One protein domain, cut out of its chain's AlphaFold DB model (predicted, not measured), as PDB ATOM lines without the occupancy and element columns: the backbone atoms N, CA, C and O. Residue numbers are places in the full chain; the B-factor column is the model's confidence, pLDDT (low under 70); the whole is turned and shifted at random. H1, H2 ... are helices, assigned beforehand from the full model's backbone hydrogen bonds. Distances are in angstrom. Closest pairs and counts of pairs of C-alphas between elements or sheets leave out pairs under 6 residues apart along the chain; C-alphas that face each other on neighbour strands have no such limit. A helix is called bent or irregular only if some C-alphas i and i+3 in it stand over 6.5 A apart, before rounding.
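AT A GLANCE: This is residues 2 to 108 of the 142 residues of the protein "Flagellar export protein FliJ" of Ramlibacter sp. G-1-2-2 (UniProt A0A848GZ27). Two long helices, H1 and then H2, lie side by side and run opposite ways, making one long, thin helical hairpin. A short loop of residues 46 to 53 joins them at one end, and residues 50 to 56, of which 54 to 56 belong to H2, stick out free there. The printed part has 107 residues, with two named helices in the order H1, H2 and no named strand; its class is all helix. The whole is extended, a rod spanning 85 by 17 by 14 A, with a radius of gyration of the C-alphas of 23.9 A.

HOW THE PARTS SIT: H1, residues 2 to 45, and H2, residues 54 to 108, touch, with 47 pairs of C-alphas within 8 A. Their closest C-alphas are those of Arg 9 and Cys 95, 5.2 A apart. Their lines stand at a shallow tilt of 18 degrees and they run opposite ways, a helical hairpin. The centres are 7.4 A apart. In H1 and H2 every O i to N i+4 pair is within hydrogen-bond range.

IN THESE COORDINATES: H1 begins at C-alpha 2, at (-33.942, 22.020, -12.817), and ends at C-alpha 45, at (17.306, -17.012, -10.889), 64.4 A from first to last C-alpha. H2, the longest helix with 55 residues, runs from C-alpha 54 to C-alpha 108, at (-47.459, 17.501, -12.991), a length of 81.7 A. Neither helix is bent.

THE WHOLE: The two C-alphas farthest apart are those of Thr 52 and Arg 108, 85.4 A. The C-alphas of Ile 2 and Arg 108, the first and last printed residues, are 14.3 A apart. The link from H1 to H2, 8 residues, is short, and the printed part has no cut. The mean pLDDT of the printed part is 90.5; residues 45 to 55 are under 70.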
ATOM      1  N   ILE A   2     -34.276  23.218 -12.014       78.25
ATOM      2  CA  ILE A   2     -33.942  22.020 -12.817       78.25
ATOM      3  C   ILE A   2     -32.604  22.178 -13.541       78.25
ATOM      4  O   ILE A   2     -31.740  21.338 -13.343       78.25
ATOM      5  N   GLU A   3     -32.376  23.293 -14.241       78.56
ATOM      6  CA  GLU A   3     -31.085  23.580 -14.901       78.56
ATOM      7  C   GLU A   3     -29.902  23.498 -13.921       78.56
ATOM      8  O   GLU A   3     -28.847  22.947 -14.218       78.56
ATOM      9  N   THR A   4     -30.101  23.981 -12.691       89.19
ATOM     10  CA  THR A   4     -29.105  23.890 -11.618       89.19
ATOM     11  C   THR A   4     -28.872  22.439 -11.178       89.19
ATOM     12  O   THR A   4     -27.735  22.050 -10.928       89.19
ATOM     13  N   ALA A   5     -29.923  21.618 -11.096       87.38
ATOM     14  CA  ALA A   5     -29.815  20.199 -10.759       87.38
ATOM     15  C   ALA A   5     -29.169  19.372 -11.888       87.38
ATOM     16  O   ALA A   5     -28.411  18.442 -11.606       87.38
ATOM     17  N   GLU A   6     -29.426  19.725 -13.148       92.00
ATOM     18  CA  GLU A   6     -28.780  19.136 -14.325       92.00
ATOM     19  C   GLU A   6     -27.284  19.439 -14.328       92.00
ATOM     20  O   GLU A   6     -26.485  18.503 -14.374       92.00
ATOM     21  N   ALA A   7     -26.909  20.707 -14.135       93.75
ATOM     22  CA  ALA A   7     -25.512  21.120 -14.039       93.75
ATOM     23  C   ALA A   7     -24.766  20.396 -12.903       93.75
ATOM     24  O   ALA A   7     -23.651  19.916 -13.102       93.75
ATOM     25  N   VAL A   8     -25.382  20.255 -11.722       93.00
ATOM     26  CA  VAL A   8     -24.788  19.512 -10.593       93.00
ATOM     27  C   VAL A   8     -24.604  18.027 -10.932       93.00
ATOM     28  O   VAL A   8     -23.560  17.447 -10.624       93.00
ATOM     29  N   ARG A   9     -25.581  17.400 -11.598       95.69
ATOM     30  CA  ARG A   9     -25.470  16.008 -12.063       95.69
ATOM     31  C   ARG A   9     -24.344  15.852 -13.084       95.69
ATOM     32  O   ARG A   9     -23.587  14.885 -12.996       95.69
ATOM     33  N   ASP A  10     -24.219  16.780 -14.027       96.12
ATOM     34  CA  ASP A  10     -23.188  16.740 -15.067       96.12
ATOM     35  C   ASP A  10     -21.788  16.935 -14.484       96.12
ATOM     36  O   ASP A  10     -20.872  16.177 -14.807       96.12
ATOM     37  N   GLN A  11     -21.632  17.860 -13.535       96.12
ATOM     38  CA  GLN A  11     -20.393  18.013 -12.771       96.12
ATOM     39  C   GLN A  11     -20.038  16.731 -12.007       96.12
ATOM     40  O   GLN A  11     -18.888  16.287 -12.041       96.12
ATOM     41  N   ALA A  12     -21.018  16.089 -11.361       96.00
ATOM     42  CA  ALA A  12     -20.794  14.831 -10.655       96.00
ATOM     43  C   ALA A  12     -20.355  13.699 -11.604       96.00
ATOM     44  O   ALA A  12     -19.473  12.911 -11.246       96.00
ATOM     45  N   ALA A  13     -20.924  13.642 -12.813       97.19
ATOM     46  CA  ALA A  13     -20.559  12.677 -13.846       97.19
ATOM     47  C   ALA A  13     -19.150  12.931 -14.408       97.19
ATOM     48  O   ALA A  13     -18.364  11.990 -14.539       97.19
ATOM     49  N   ALA A  14     -18.798  14.192 -14.672       98.12
ATOM     50  CA  ALA A  14     -17.462  14.578 -15.121       98.12
ATOM     51  C   ALA A  14     -16.392  14.222 -14.075       98.12
ATOM     52  O   ALA A  14     -15.375  13.608 -14.404       98.12
ATOM     53  N   ALA A  15     -16.650  14.516 -12.797       97.44
ATOM     54  CA  ALA A  15     -15.755  14.143 -11.703       97.44
ATOM     55  C   ALA A  15     -15.594  12.616 -11.574       97.44
ATOM     56  O   ALA A  15     -14.486  12.124 -11.362       97.44
ATOM     57  N   LEU A  16     -16.670  11.842 -11.761       98.38
ATOM     58  CA  LEU A  16     -16.592  10.379 -11.774       98.38
ATOM     59  C   LEU A  16     -15.701   9.859 -12.915       98.38
ATOM     60  O   LEU A  16     -14.911   8.938 -12.704       98.38
ATOM     61  N   ALA A  17     -15.812  10.444 -14.109       98.25
ATOM     62  CA  ALA A  17     -14.976  10.077 -15.249       98.25
ATOM     63  C   ALA A  17     -13.486  10.332 -14.964       98.25
ATOM     64  O   ALA A  17     -12.659   9.443 -15.174       98.25
ATOM     65  N   GLN A  18     -13.155  11.494 -14.393       98.31
ATOM     66  CA  GLN A  18     -11.785  11.831 -13.990       98.31
ATOM     67  C   GLN A  18     -11.235  10.860 -12.935       98.31
ATOM     68  O   GLN A  18     -10.106  10.383 -13.056       98.31
ATOM     69  N   LEU A  19     -12.033  10.506 -11.922       98.25
ATOM     70  CA  LEU A  19     -11.620   9.542 -10.897       98.25
ATOM     71  C   LEU A  19     -11.363   8.148 -11.484       98.25
ATOM     72  O   LEU A  19     -10.376   7.507 -11.123       98.25
ATOM     73  N   ARG A  20     -12.204   7.688 -12.418       98.31
ATOM     74  CA  ARG A  20     -11.999   6.407 -13.118       98.31
ATOM     75  C   ARG A  20     -10.715   6.407 -13.941       98.31
ATOM     76  O   ARG A  20      -9.966   5.433 -13.894       98.31
ATOM     77  N   GLN A  21     -10.426   7.503 -14.640       98.50
ATOM     78  CA  GLN A  21      -9.166   7.655 -15.366       98.50
ATOM     79  C   GLN A  21      -7.962   7.608 -14.412       98.50
ATOM     80  O   GLN A  21      -6.980   6.924 -14.699       98.50
ATOM     81  N   ALA A  22      -8.052   8.264 -13.253       97.75
ATOM     82  CA  ALA A  22      -6.998   8.234 -12.244       97.75
ATOM     83  C   ALA A  22      -6.774   6.824 -11.658       97.75
ATOM     84  O   ALA A  22      -5.628   6.439 -11.424       97.75
ATOM     85  N   VAL A  23      -7.838   6.034 -11.449       98.56
ATOM     86  CA  VAL A  23      -7.722   4.612 -11.069       98.56
ATOM     87  C   VAL A  23      -6.998   3.822 -12.160       98.56
ATOM     88  O   VAL A  23      -6.038   3.119 -11.856       98.56
ATOM     89  N   ALA A  24      -7.393   3.975 -13.427       98.38
ATOM     90  CA  ALA A  24      -6.783   3.250 -14.545       98.38
ATOM     91  C   ALA A  24      -5.281   3.556 -14.701       98.38
ATOM     92  O   ALA A  24      -4.468   2.652 -14.901       98.38
ATOM     93  N   GLN A  25      -4.897   4.825 -14.552       98.25
ATOM     94  CA  GLN A  25      -3.492   5.241 -14.547       98.25
ATOM     95  C   GLN A  25      -2.730   4.622 -13.371       98.25
ATOM     96  O   GLN A  25      -1.643   4.078 -13.557       98.25
ATOM     97  N   ALA A  26      -3.308   4.650 -12.168       97.81
ATOM     98  CA  ALA A  26      -2.691   4.063 -10.985       97.81
ATOM     99  C   ALA A  26      -2.506   2.542 -11.109       97.81
ATOM    100  O   ALA A  26      -1.450   2.027 -10.740       97.81
ATOM    101  N   ALA A  27      -3.497   1.841 -11.664       98.38
ATOM    102  CA  ALA A  27      -3.436   0.407 -11.926       98.38
ATOM    103  C   ALA A  27      -2.382   0.070 -12.994       98.38
ATOM    104  O   ALA A  27      -1.626  -0.881 -12.834       98.38
ATOM    105  N   THR A  28      -2.257   0.900 -14.034       98.50
ATOM    106  CA  THR A  28      -1.210   0.746 -15.056       98.50
ATOM    107  C   THR A  28       0.186   0.891 -14.448       98.50
ATOM    108  O   THR A  28       1.077   0.099 -14.742       98.50
ATOM    109  N   THR A  29       0.394   1.880 -13.573       97.81
ATOM    110  CA  THR A  29       1.666   2.034 -12.850       97.81
ATOM    111  C   THR A  29       1.947   0.839 -11.943       97.81
ATOM    112  O   THR A  29       3.078   0.360 -11.915       97.81
ATOM    113  N   LEU A  30       0.933   0.332 -11.236       98.44
ATOM    114  CA  LEU A  30       1.070  -0.864 -10.406       98.44
ATOM    115  C   LEU A  30       1.525  -2.069 -11.235       98.44
ATOM    116  O   LEU A  30       2.495  -2.723 -10.860       98.44
ATOM    117  N   GLN A  31       0.872  -2.308 -12.374       98.25
ATOM    118  CA  GLN A  31       1.222  -3.403 -13.273       98.25
ATOM    119  C   GLN A  31       2.681  -3.294 -13.729       98.25
ATOM    120  O   GLN A  31       3.435  -4.251 -13.602       98.25
ATOM    121  N   ARG A  32       3.121  -2.101 -14.149       97.62
ATOM    122  CA  ARG A  32       4.518  -1.869 -14.555       97.62
ATOM    123  C   ARG A  32       5.520  -2.190 -13.446       97.62
ATOM    124  O   ARG A  32       6.564  -2.766 -13.728       97.62
ATOM    125  N   LEU A  33       5.221  -1.823 -12.197       96.81
ATOM    126  CA  LEU A  33       6.089  -2.147 -11.059       96.81
ATOM    127  C   LEU A  33       6.149  -3.661 -10.813       96.81
ATOM    128  O   LEU A  33       7.223  -4.192 -10.541       96.81
ATOM    129  N   GLN A  34       5.015  -4.354 -10.930       97.00
ATOM    130  CA  GLN A  34       4.930  -5.807 -10.765       97.00
ATOM    131  C   GLN A  34       5.669  -6.557 -11.880       97.00
ATOM    132  O   GLN A  34       6.422  -7.485 -11.582       97.00
ATOM    133  N   ASP A  35       5.516  -6.123 -13.131       96.31
ATOM    134  CA  ASP A  35       6.218  -6.691 -14.285       96.31
ATOM    135  C   ASP A  35       7.731  -6.515 -14.134       96.31
ATOM    136  O   ASP A  35       8.495  -7.475 -14.240       96.31
ATOM    137  N   PHE A  36       8.166  -5.300 -13.790       94.12
ATOM    138  CA  PHE A  36       9.577  -4.999 -13.575       94.12
ATOM    139  C   PHE A  36      10.170  -5.820 -12.422       94.12
ATOM    140  O   PHE A  36      11.282  -6.339 -12.520       94.12
ATOM    141  N   ARG A  37       9.408  -6.021 -11.340       92.44
ATOM    142  CA  ARG A  37       9.809  -6.902 -10.239       92.44
ATOM    143  C   ARG A  37       9.989  -8.346 -10.702       92.44
ATOM    144  O   ARG A  37      10.985  -8.978 -10.350       92.44
ATOM    145  N   ALA A  38       9.032  -8.878 -11.460       92.19
ATOM    146  CA  ALA A  38       9.102 -10.239 -11.978       92.19
ATOM    147  C   ALA A  38      10.340 -10.427 -12.868       92.19
ATOM    148  O   ALA A  38      11.062 -11.416 -12.729       92.19
ATOM    149  N   GLU A  39      10.640  -9.435 -13.706       90.12
ATOM    150  CA  GLU A  39      11.838  -9.410 -14.537       90.12
ATOM    151  C   GLU A  39      13.128  -9.394 -13.700       90.12
ATOM    152  O   GLU A  39      14.053 -10.167 -13.971       90.12
ATOM    153  N   CYS A  40      13.189  -8.566 -12.649       86.38
ATOM    154  CA  CYS A  40      14.322  -8.559 -11.726       86.38
ATOM    155  C   CYS A  40      14.557  -9.949 -11.126       86.38
ATOM    156  O   CYS A  40      15.698 -10.416 -11.113       86.38
ATOM    157  N   LEU A  41      13.506 -10.612 -10.635       86.00
ATOM    158  CA  LEU A  41      13.608 -11.932 -10.007       86.00
ATOM    159  C   LEU A  41      14.041 -13.010 -11.007       86.00
ATOM    160  O   LEU A  41      14.940 -13.795 -10.697       86.00
ATOM    161  N   ALA A  42      13.490 -13.002 -12.222       86.00
ATOM    162  CA  ALA A  42      13.875 -13.933 -13.282       86.00
ATOM    163  C   ALA A  42      15.367 -13.820 -13.645       86.00
ATOM    164  O   ALA A  42      16.053 -14.835 -13.765       86.00
ATOM    165  N   ARG A  43      15.900 -12.592 -13.742       78.31
ATOM    166  CA  ARG A  43      17.331 -12.349 -14.002       78.31
ATOM    167  C   ARG A  43      18.234 -12.875 -12.881       78.31
ATOM    168  O   ARG A  43      19.332 -13.340 -13.169       78.31
ATOM    169  N   SER A  44      17.783 -12.832 -11.624       71.19
ATOM    170  CA  SER A  44      18.546 -13.392 -10.495       71.19
ATOM    171  C   SER A  44      18.560 -14.924 -10.490       71.19
ATOM    172  O   SER A  44      19.607 -15.524 -10.253       71.19
ATOM    173  N   ALA A  45      17.431 -15.558 -10.823       65.31
ATOM    174  CA  ALA A  45      17.306 -17.012 -10.889       65.31
ATOM    175  C   ALA A  45      18.111 -17.623 -12.052       65.31
ATOM    176  O   ALA A  45      18.573 -18.756 -11.949       65.31
ATOM    177  N   ALA A  46      18.326 -16.863 -13.132       63.16
ATOM    178  CA  ALA A  46      19.118 -17.271 -14.295       63.16
ATOM    179  C   ALA A  46      20.648 -17.308 -14.054       63.16
ATOM    180  O   ALA A  46      21.402 -17.570 -14.988       63.16
ATOM    181  N   GLY A  47      21.123 -17.068 -12.824       57.62
ATOM    182  CA  GLY A  47      22.520 -17.301 -12.430       57.62
ATOM    183  C   GLY A  47      23.515 -16.196 -12.803       57.62
ATOM    184  O   GLY A  47      24.714 -16.367 -12.603       57.62
ATOM    185  N   THR A  48      23.049 -15.050 -13.310       55.72
ATOM    186  CA  THR A  48      23.920 -13.933 -13.726       55.72
ATOM    187  C   THR A  48      24.596 -13.228 -12.542       55.72
ATOM    188  O   THR A  48      25.681 -12.673 -12.691       55.72
ATOM    189  N   LEU A  49      23.991 -13.276 -11.350       56.62
ATOM    190  CA  LEU A  49      24.619 -12.889 -10.083       56.62
ATOM    191  C   LEU A  49      25.246 -14.144  -9.459       56.62
ATOM    192  O   LEU A  49      24.672 -14.761  -8.563       56.62
ATOM    193  N   GLY A  50      26.378 -14.585 -10.009       54.19
ATOM    194  CA  GLY A  50      27.121 -15.735  -9.495       54.19
ATOM    195  C   GLY A  50      27.524 -15.551  -8.026       54.19
ATOM    196  O   GLY A  50      27.733 -14.432  -7.560       54.19
ATOM    197  N   ALA A  51      27.678 -16.665  -7.304       53.72
ATOM    198  CA  ALA A  51      28.015 -16.745  -5.874       53.72
ATOM    199  C   ALA A  51      29.329 -16.040  -5.445       53.72
ATOM    200  O   ALA A  51      29.699 -16.079  -4.274       53.72
ATOM    201  N   THR A  52      30.041 -15.407  -6.376       55.62
ATOM    202  CA  THR A  52      31.340 -14.753  -6.201       55.62
ATOM    203  C   THR A  52      31.268 -13.246  -5.922       55.62
ATOM    204  O   THR A  52      32.280 -12.691  -5.503       55.62
ATOM    205  N   ASP A  53      30.110 -12.586  -6.074       66.50
ATOM    206  CA  ASP A  53      29.936 -11.153  -5.756       66.50
ATOM    207  C   ASP A  53      28.851 -10.913  -4.683       66.50
ATOM    208  O   ASP A  53      27.692 -10.586  -4.960       66.50
ATOM    209  N   GLY A  54      29.235 -11.089  -3.415       64.88
ATOM    210  CA  GLY A  54      28.346 -10.892  -2.263       64.88
ATOM    211  C   GLY A  54      27.873  -9.443  -2.069       64.88
ATOM    212  O   GLY A  54      26.781  -9.225  -1.541       64.88
ATOM    213  N   ALA A  55      28.646  -8.452  -2.528       69.56
ATOM    214  CA  ALA A  55      28.259  -7.042  -2.456       69.56
ATOM    215  C   ALA A  55      27.167  -6.713  -3.490       69.56
ATOM    216  O   ALA A  55      26.180  -6.045  -3.158       69.56
ATOM    217  N   GLY A  56      27.290  -7.250  -4.710       72.00
ATOM    218  CA  GLY A  56      26.261  -7.159  -5.748       72.00
ATOM    219  C   GLY A  56      24.936  -7.810  -5.334       72.00
ATOM    220  O   GLY A  56      23.868  -7.216  -5.512       72.00
ATOM    221  N   LEU A  57      24.993  -8.984  -4.694       76.12
ATOM    222  CA  LEU A  57      23.802  -9.690  -4.207       76.12
ATOM    223  C   LEU A  57      23.049  -8.900  -3.122       76.12
ATOM    224  O   LEU A  57      21.821  -8.796  -3.173       76.12
ATOM    225  N   GLN A  58      23.762  -8.304  -2.160       79.12
ATOM    226  CA  GLN A  58      23.143  -7.510  -1.094       79.12
ATOM    227  C   GLN A  58      22.491  -6.226  -1.637       79.12
ATOM    228  O   GLN A  58      21.376  -5.872  -1.241       79.12
ATOM    229  N   GLY A  59      23.156  -5.539  -2.574       82.75
ATOM    230  CA  GLY A  59      22.597  -4.367  -3.253       82.75
ATOM    231  C   GLY A  59      21.319  -4.699  -4.027       82.75
ATOM    232  O   GLY A  59      20.324  -3.976  -3.926       82.75
ATOM    233  N   TYR A  60      21.318  -5.835  -4.727       82.62
ATOM    234  CA  TYR A  60      20.159  -6.352  -5.449       82.62
ATOM    235  C   TYR A  60      18.978  -6.666  -4.516       82.62
ATOM    236  O   TYR A  60      17.869  -6.183  -4.750       82.62
ATOM    237  N   GLN A  61      19.203  -7.398  -3.419       83.25
ATOM    238  CA  GLN A  61      18.148  -7.708  -2.442       83.25
ATOM    239  C   GLN A  61      17.525  -6.437  -1.851       83.25
ATOM    240  O   GLN A  61      16.304  -6.332  -1.735       83.25
ATOM    241  N   ARG A  62      18.351  -5.429  -1.539       88.06
ATOM    242  CA  ARG A  62      17.869  -4.131  -1.049       88.06
ATOM    243  C   ARG A  62      17.020  -3.398  -2.089       88.06
ATOM    244  O   ARG A  62      16.037  -2.755  -1.726       88.06
ATOM    245  N   PHE A  63      17.393  -3.470  -3.365       87.88
ATOM    246  CA  PHE A  63      16.618  -2.874  -4.450       87.88
ATOM    247  C   PHE A  63      15.248  -3.543  -4.609       87.88
ATOM    248  O   PHE A  63      14.240  -2.842  -4.656       87.88
ATOM    249  N   VAL A  64      15.202  -4.881  -4.610       89.19
ATOM    250  CA  VAL A  64      13.942  -5.640  -4.664       89.19
ATOM    251  C   VAL A  64      13.051  -5.309  -3.465       89.19
ATOM    252  O   VAL A  64      11.863  -5.063  -3.653       89.19
ATOM    253  N   GLY A  65      13.615  -5.194  -2.258       92.12
ATOM    254  CA  GLY A  65      12.859  -4.783  -1.070       92.12
ATOM    255  C   GLY A  65      12.203  -3.403  -1.215       92.12
ATOM    256  O   GLY A  65      11.020  -3.245  -0.929       92.12
ATOM    257  N   ARG A  66      12.923  -2.412  -1.757       94.81
ATOM    258  CA  ARG A  66      12.342  -1.085  -2.050       94.81
ATOM    259  C   ARG A  66      11.251  -1.145  -3.119       94.81
ATOM    260  O   ARG A  66      10.293  -0.377  -3.062       94.81
ATOM    261  N   LEU A  67      11.403  -2.022  -4.110       94.81
ATOM    262  CA  LEU A  67      10.397  -2.214  -5.151       94.81
ATOM    263  C   LEU A  67       9.116  -2.833  -4.573       94.81
ATOM    264  O   LEU A  67       8.022  -2.406  -4.933       94.81
ATOM    265  N   ASP A  68       9.246  -3.762  -3.624       96.25
ATOM    266  CA  ASP A  68       8.120  -4.348  -2.890       96.25
ATOM    267  C   ASP A  68       7.370  -3.314  -2.050       96.25
ATOM    268  O   ASP A  68       6.138  -3.248  -2.103       96.25
ATOM    269  N   GLU A  69       8.096  -2.445  -1.347       97.62
ATOM    270  CA  GLU A  69       7.505  -1.312  -0.630       97.62
ATOM    271  C   GLU A  69       6.744  -0.377  -1.584       97.62
ATOM    272  O   GLU A  69       5.597  -0.009  -1.321       97.62
ATOM    273  N   ALA A  70       7.339  -0.033  -2.732       97.25
ATOM    274  CA  ALA A  70       6.701   0.819  -3.734       97.25
ATOM    275  C   ALA A  70       5.427   0.185  -4.319       97.25
ATOM    276  O   ALA A  70       4.418   0.873  -4.495       97.25
ATOM    277  N   ILE A  71       5.438  -1.126  -4.581       98.31
ATOM    278  CA  ILE A  71       4.260  -1.881  -5.027       98.31
ATOM    279  C   ILE A  71       3.165  -1.836  -3.959       98.31
ATOM    280  O   ILE A  71       2.014  -1.545  -4.287       98.31
ATOM    281  N   ALA A  72       3.501  -2.073  -2.689       98.38
ATOM    282  CA  ALA A  72       2.531  -2.046  -1.595       98.38
ATOM    283  C   ALA A  72       1.866  -0.664  -1.445       98.38
ATOM    284  O   ALA A  72       0.637  -0.570  -1.336       98.38
ATOM    285  N   LEU A  73       2.659   0.411  -1.519       98.25
ATOM    286  CA  LEU A  73       2.158   1.788  -1.511       98.25
ATOM    287  C   LEU A  73       1.244   2.061  -2.710       98.25
ATOM    288  O   LEU A  73       0.142   2.591  -2.553       98.25
ATOM    289  N   GLN A  74       1.652   1.643  -3.910       98.00
ATOM    290  CA  GLN A  74       0.858   1.845  -5.118       98.00
ATOM    291  C   GLN A  74      -0.465   1.064  -5.075       98.00
ATOM    292  O   GLN A  74      -1.500   1.588  -5.488       98.00
ATOM    293  N   GLN A  75      -0.474  -0.154  -4.526       98.56
ATOM    294  CA  GLN A  75      -1.700  -0.925  -4.299       98.56
ATOM    295  C   GLN A  75      -2.660  -0.209  -3.345       98.56
ATOM    296  O   GLN A  75      -3.868  -0.177  -3.589       98.56
ATOM    297  N   GLN A  76      -2.146   0.376  -2.260       98.44
ATOM    298  CA  GLN A  76      -2.967   1.163  -1.340       98.44
ATOM    299  C   GLN A  76      -3.564   2.389  -2.035       98.44
ATOM    300  O   GLN A  76      -4.744   2.690  -1.847       98.44
ATOM    301  N   GLU A  77      -2.784   3.063  -2.874       97.88
ATOM    302  CA  GLU A  77      -3.247   4.210  -3.646       97.88
ATOM    303  C   GLU A  77      -4.306   3.839  -4.695       97.88
ATOM    304  O   GLU A  77      -5.270   4.587  -4.872       97.88
ATOM    305  N   VAL A  78      -4.196   2.677  -5.352       98.56
ATOM    306  CA  VAL A  78      -5.264   2.143  -6.222       98.56
ATOM    307  C   VAL A  78      -6.549   1.942  -5.415       98.56
ATOM    308  O   VAL A  78      -7.561   2.560  -5.744       98.56
ATOM    309  N   ARG A  79      -6.490   1.200  -4.298       98.50
ATOM    310  CA  ARG A  79      -7.658   0.949  -3.430       98.50
ATOM    311  C   ARG A  79      -8.313   2.240  -2.939       98.50
ATOM    312  O   ARG A  79      -9.534   2.377  -2.938       98.50
ATOM    313  N   ARG A  80      -7.506   3.227  -2.542       98.25
ATOM    314  CA  ARG A  80      -7.991   4.539  -2.093       98.25
ATOM    315  C   ARG A  80      -8.729   5.284  -3.206       98.25
ATOM    316  O   ARG A  80      -9.755   5.913  -2.949       98.25
ATOM    317  N   ARG A  81      -8.214   5.246  -4.439       98.00
ATOM    318  CA  ARG A  81      -8.870   5.874  -5.595       98.00
ATOM    319  C   ARG A  81     -10.149   5.131  -5.986       98.00
ATOM    320  O   ARG A  81     -11.139   5.786  -6.299       98.00
ATOM    321  N   GLU A  82     -10.168   3.805  -5.899       98.38
ATOM    322  CA  GLU A  82     -11.369   2.992  -6.126       98.38
ATOM    323  C   GLU A  82     -12.479   3.310  -5.117       98.38
ATOM    324  O   GLU A  82     -13.625   3.518  -5.515       98.38
ATOM    325  N   ALA A  83     -12.142   3.462  -3.832       98.38
ATOM    326  CA  ALA A  83     -13.105   3.886  -2.813       98.38
ATOM    327  C   ALA A  83     -13.723   5.261  -3.139       98.38
ATOM    328  O   ALA A  83     -14.934   5.447  -3.032       98.38
ATOM    329  N   ARG A  84     -12.919   6.215  -3.632       98.00
ATOM    330  CA  ARG A  84     -13.423   7.524  -4.094       98.00
ATOM    331  C   ARG A  84     -14.340   7.409  -5.309       98.00
ATOM    332  O   ARG A  84     -15.313   8.151  -5.409       98.00
ATOM    333  N   VAL A  85     -14.049   6.492  -6.235       98.44
ATOM    334  CA  VAL A  85     -14.938   6.200  -7.370       98.44
ATOM    335  C   VAL A  85     -16.292   5.699  -6.869       98.44
ATOM    336  O   VAL A  85     -17.315   6.162  -7.368       98.44
ATOM    337  N   GLN A  86     -16.316   4.795  -5.887       98.25
ATOM    338  CA  GLN A  86     -17.562   4.287  -5.301       98.25
ATOM    339  C   GLN A  86     -18.364   5.402  -4.618       98.25
ATOM    340  O   GLN A  86     -19.553   5.556  -4.889       98.25
ATOM    341  N   GLU A  87     -17.714   6.238  -3.809       97.94
ATOM    342  CA  GLU A  87     -18.366   7.387  -3.170       97.94
ATOM    343  C   GLU A  87     -18.971   8.346  -4.210       97.94
ATOM    344  O   GLU A  87     -20.127   8.761  -4.102       97.94
ATOM    345  N   GLN A  88     -18.221   8.662  -5.268       97.88
ATOM    346  CA  GLN A  88     -18.694   9.558  -6.318       97.88
ATOM    347  C   GLN A  88     -19.839   8.949  -7.143       97.88
ATOM    348  O   GLN A  88     -20.721   9.680  -7.596       97.88
ATOM    349  N   GLN A  89     -19.870   7.624  -7.321       98.19
ATOM    350  CA  GLN A  89     -21.003   6.938  -7.951       98.19
ATOM    351  C   GLN A  89     -22.289   7.118  -7.143       98.19
ATOM    352  O   GLN A  89     -23.322   7.436  -7.730       98.19
ATOM    353  N   LEU A  90     -22.223   6.982  -5.816       98.06
ATOM    354  CA  LEU A  90     -23.375   7.216  -4.941       98.06
ATOM    355  C   LEU A  90     -23.859   8.668  -5.044       98.06
ATOM    356  O   LEU A  90     -25.046   8.912  -5.255       98.06
ATOM    357  N   ARG A  91     -22.938   9.639  -5.018       96.56
ATOM    358  CA  ARG A  91     -23.274  11.062  -5.203       96.56
ATOM    359  C   ARG A  91     -23.958  11.328  -6.546       96.56
ATOM    360  O   ARG A  91     -24.938  12.071  -6.603       96.56
ATOM    361  N   LEU A  92     -23.477  10.714  -7.628       97.62
ATOM    362  CA  LEU A  92     -24.094  10.847  -8.946       97.62
ATOM    363  C   LEU A  92     -25.523  10.279  -8.962       97.62
ATOM    364  O   LEU A  92     -26.425  10.930  -9.489       97.62
ATOM    365  N   GLN A  93     -25.743   9.111  -8.351       97.81
ATOM    366  CA  GLN A  93     -27.078   8.513  -8.225       97.81
ATOM    367  C   GLN A  93     -28.036   9.423  -7.443       97.81
ATOM    368  O   GLN A  93     -29.181   9.625  -7.849       97.81
ATOM    369  N   GLU A  94     -27.572  10.040  -6.355       96.75
ATOM    370  CA  GLU A  94     -28.379  10.996  -5.591       96.75
ATOM    371  C   GLU A  94     -28.745  12.241  -6.404       96.75
ATOM    372  O   GLU A  94     -29.891  12.700  -6.341       96.75
ATOM    373  N   CYS A  95     -27.802  12.776  -7.184       94.94
ATOM    374  CA  CYS A  95     -28.053  13.910  -8.075       94.94
ATOM    375  C   CYS A  95     -29.095  13.555  -9.143       94.94
ATOM    376  O   CYS A  95     -30.035  14.318  -9.361       94.94
ATOM    377  N   GLN A  96     -28.982  12.369  -9.750       95.56
ATOM    378  CA  GLN A  96     -29.961  11.860 -10.715       95.56
ATOM    379  C   GLN A  96     -31.353  11.717 -10.089       95.56
ATOM    380  O   GLN A  96     -32.336  12.177 -10.666       95.56
ATOM    381  N   ARG A  97     -31.447  11.155  -8.876       96.44
ATOM    382  CA  ARG A  97     -32.721  11.020  -8.154       96.44
ATOM    383  C   ARG A  97     -33.378  12.376  -7.891       96.44
ATOM    384  O   ARG A  97     -34.578  12.524  -8.106       96.44
ATOM    385  N   LYS A  98     -32.604  13.373  -7.445       94.62
ATOM    386  CA  LYS A  98     -33.107  14.739  -7.214       94.62
ATOM    387  C   LYS A  98     -33.602  15.381  -8.509       94.62
ATOM    388  O   LYS A  98     -34.688  15.954  -8.522       94.62
ATOM    389  N   LEU A  99     -32.846  15.240  -9.598       95.19
ATOM    390  CA  LEU A  99     -33.245  15.744 -10.909       95.19
ATOM    391  C   LEU A  99     -34.574  15.131 -11.372       95.19
ATOM    392  O   LEU A  99     -35.488  15.862 -11.745       95.19
ATOM    393  N   MET A 100     -34.714  13.807 -11.276       94.88
ATOM    394  CA  MET A 100     -35.957  13.116 -11.636       94.88
ATOM    395  C   MET A 100     -37.151  13.601 -10.807       94.88
ATOM    396  O   MET A 100     -38.235  13.790 -11.356       94.88
ATOM    397  N   ALA A 101     -36.958  13.846  -9.507       94.75
ATOM    398  CA  ALA A 101     -38.009  14.379  -8.645       94.75
ATOM    399  C   ALA A 101     -38.473  15.775  -9.098       94.75
ATOM    400  O   ALA A 101     -39.677  16.012  -9.213       94.75
ATOM    401  N   PHE A 102     -37.540  16.677  -9.425       93.62
ATOM    402  CA  PHE A 102     -37.890  18.004  -9.939       93.62
ATOM    403  C   PHE A 102     -38.592  17.935 -11.301       93.62
ATOM    404  O   PHE A 102     -39.608  18.600 -11.500       93.62
ATOM    405  N   GLN A 103     -38.108  17.093 -12.216       94.06
ATOM    406  CA  GLN A 103     -38.738  16.889 -13.525       94.06
ATOM    407  C   GLN A 103     -40.146  16.287 -13.408       94.06
ATOM    408  O   GLN A 103     -41.020  16.597 -14.215       94.06
ATOM    409  N   ALA A 104     -40.383  15.406 -12.433       94.88
ATOM    410  CA  ALA A 104     -41.708  14.844 -12.183       94.88
ATOM    411  C   ALA A 104     -42.679  15.899 -11.634       94.88
ATOM    412  O   ALA A 104     -43.832  15.949 -12.060       94.88
ATOM    413  N   LEU A 105     -42.214  16.764 -10.726       95.12
ATOM    414  CA  LEU A 105     -43.019  17.865 -10.197       95.12
ATOM    415  C   LEU A 105     -43.413  18.848 -11.305       95.12
ATOM    416  O   LEU A 105     -44.596  19.135 -11.464       95.12
ATOM    417  N   GLN A 106     -42.448  19.284 -12.119       93.88
ATOM    418  CA  GLN A 106     -42.706  20.199 -13.231       93.88
ATOM    419  C   GLN A 106     -43.709  19.612 -14.232       93.88
ATOM    420  O   GLN A 106     -44.637  20.302 -14.652       93.88
ATOM    421  N   ARG A 107     -43.567  18.325 -14.588       94.25
ATOM    422  CA  ARG A 107     -44.521  17.641 -15.475       94.25
ATOM    423  C   ARG A 107     -45.948  17.695 -14.934       94.25
ATOM    424  O   ARG A 107     -46.854  18.074 -15.668       94.25
ATOM    425  N   ARG A 108     -46.139  17.419 -13.640       95.19
ATOM    426  CA  ARG A 108     -47.459  17.501 -12.991       95.19
ATOM    427  C   ARG A 108     -48.043  18.911 -13.015       95.19
ATOM    428  O   ARG A 108     -49.246  19.066 -13.207       95.19
TER     429      ARG A 108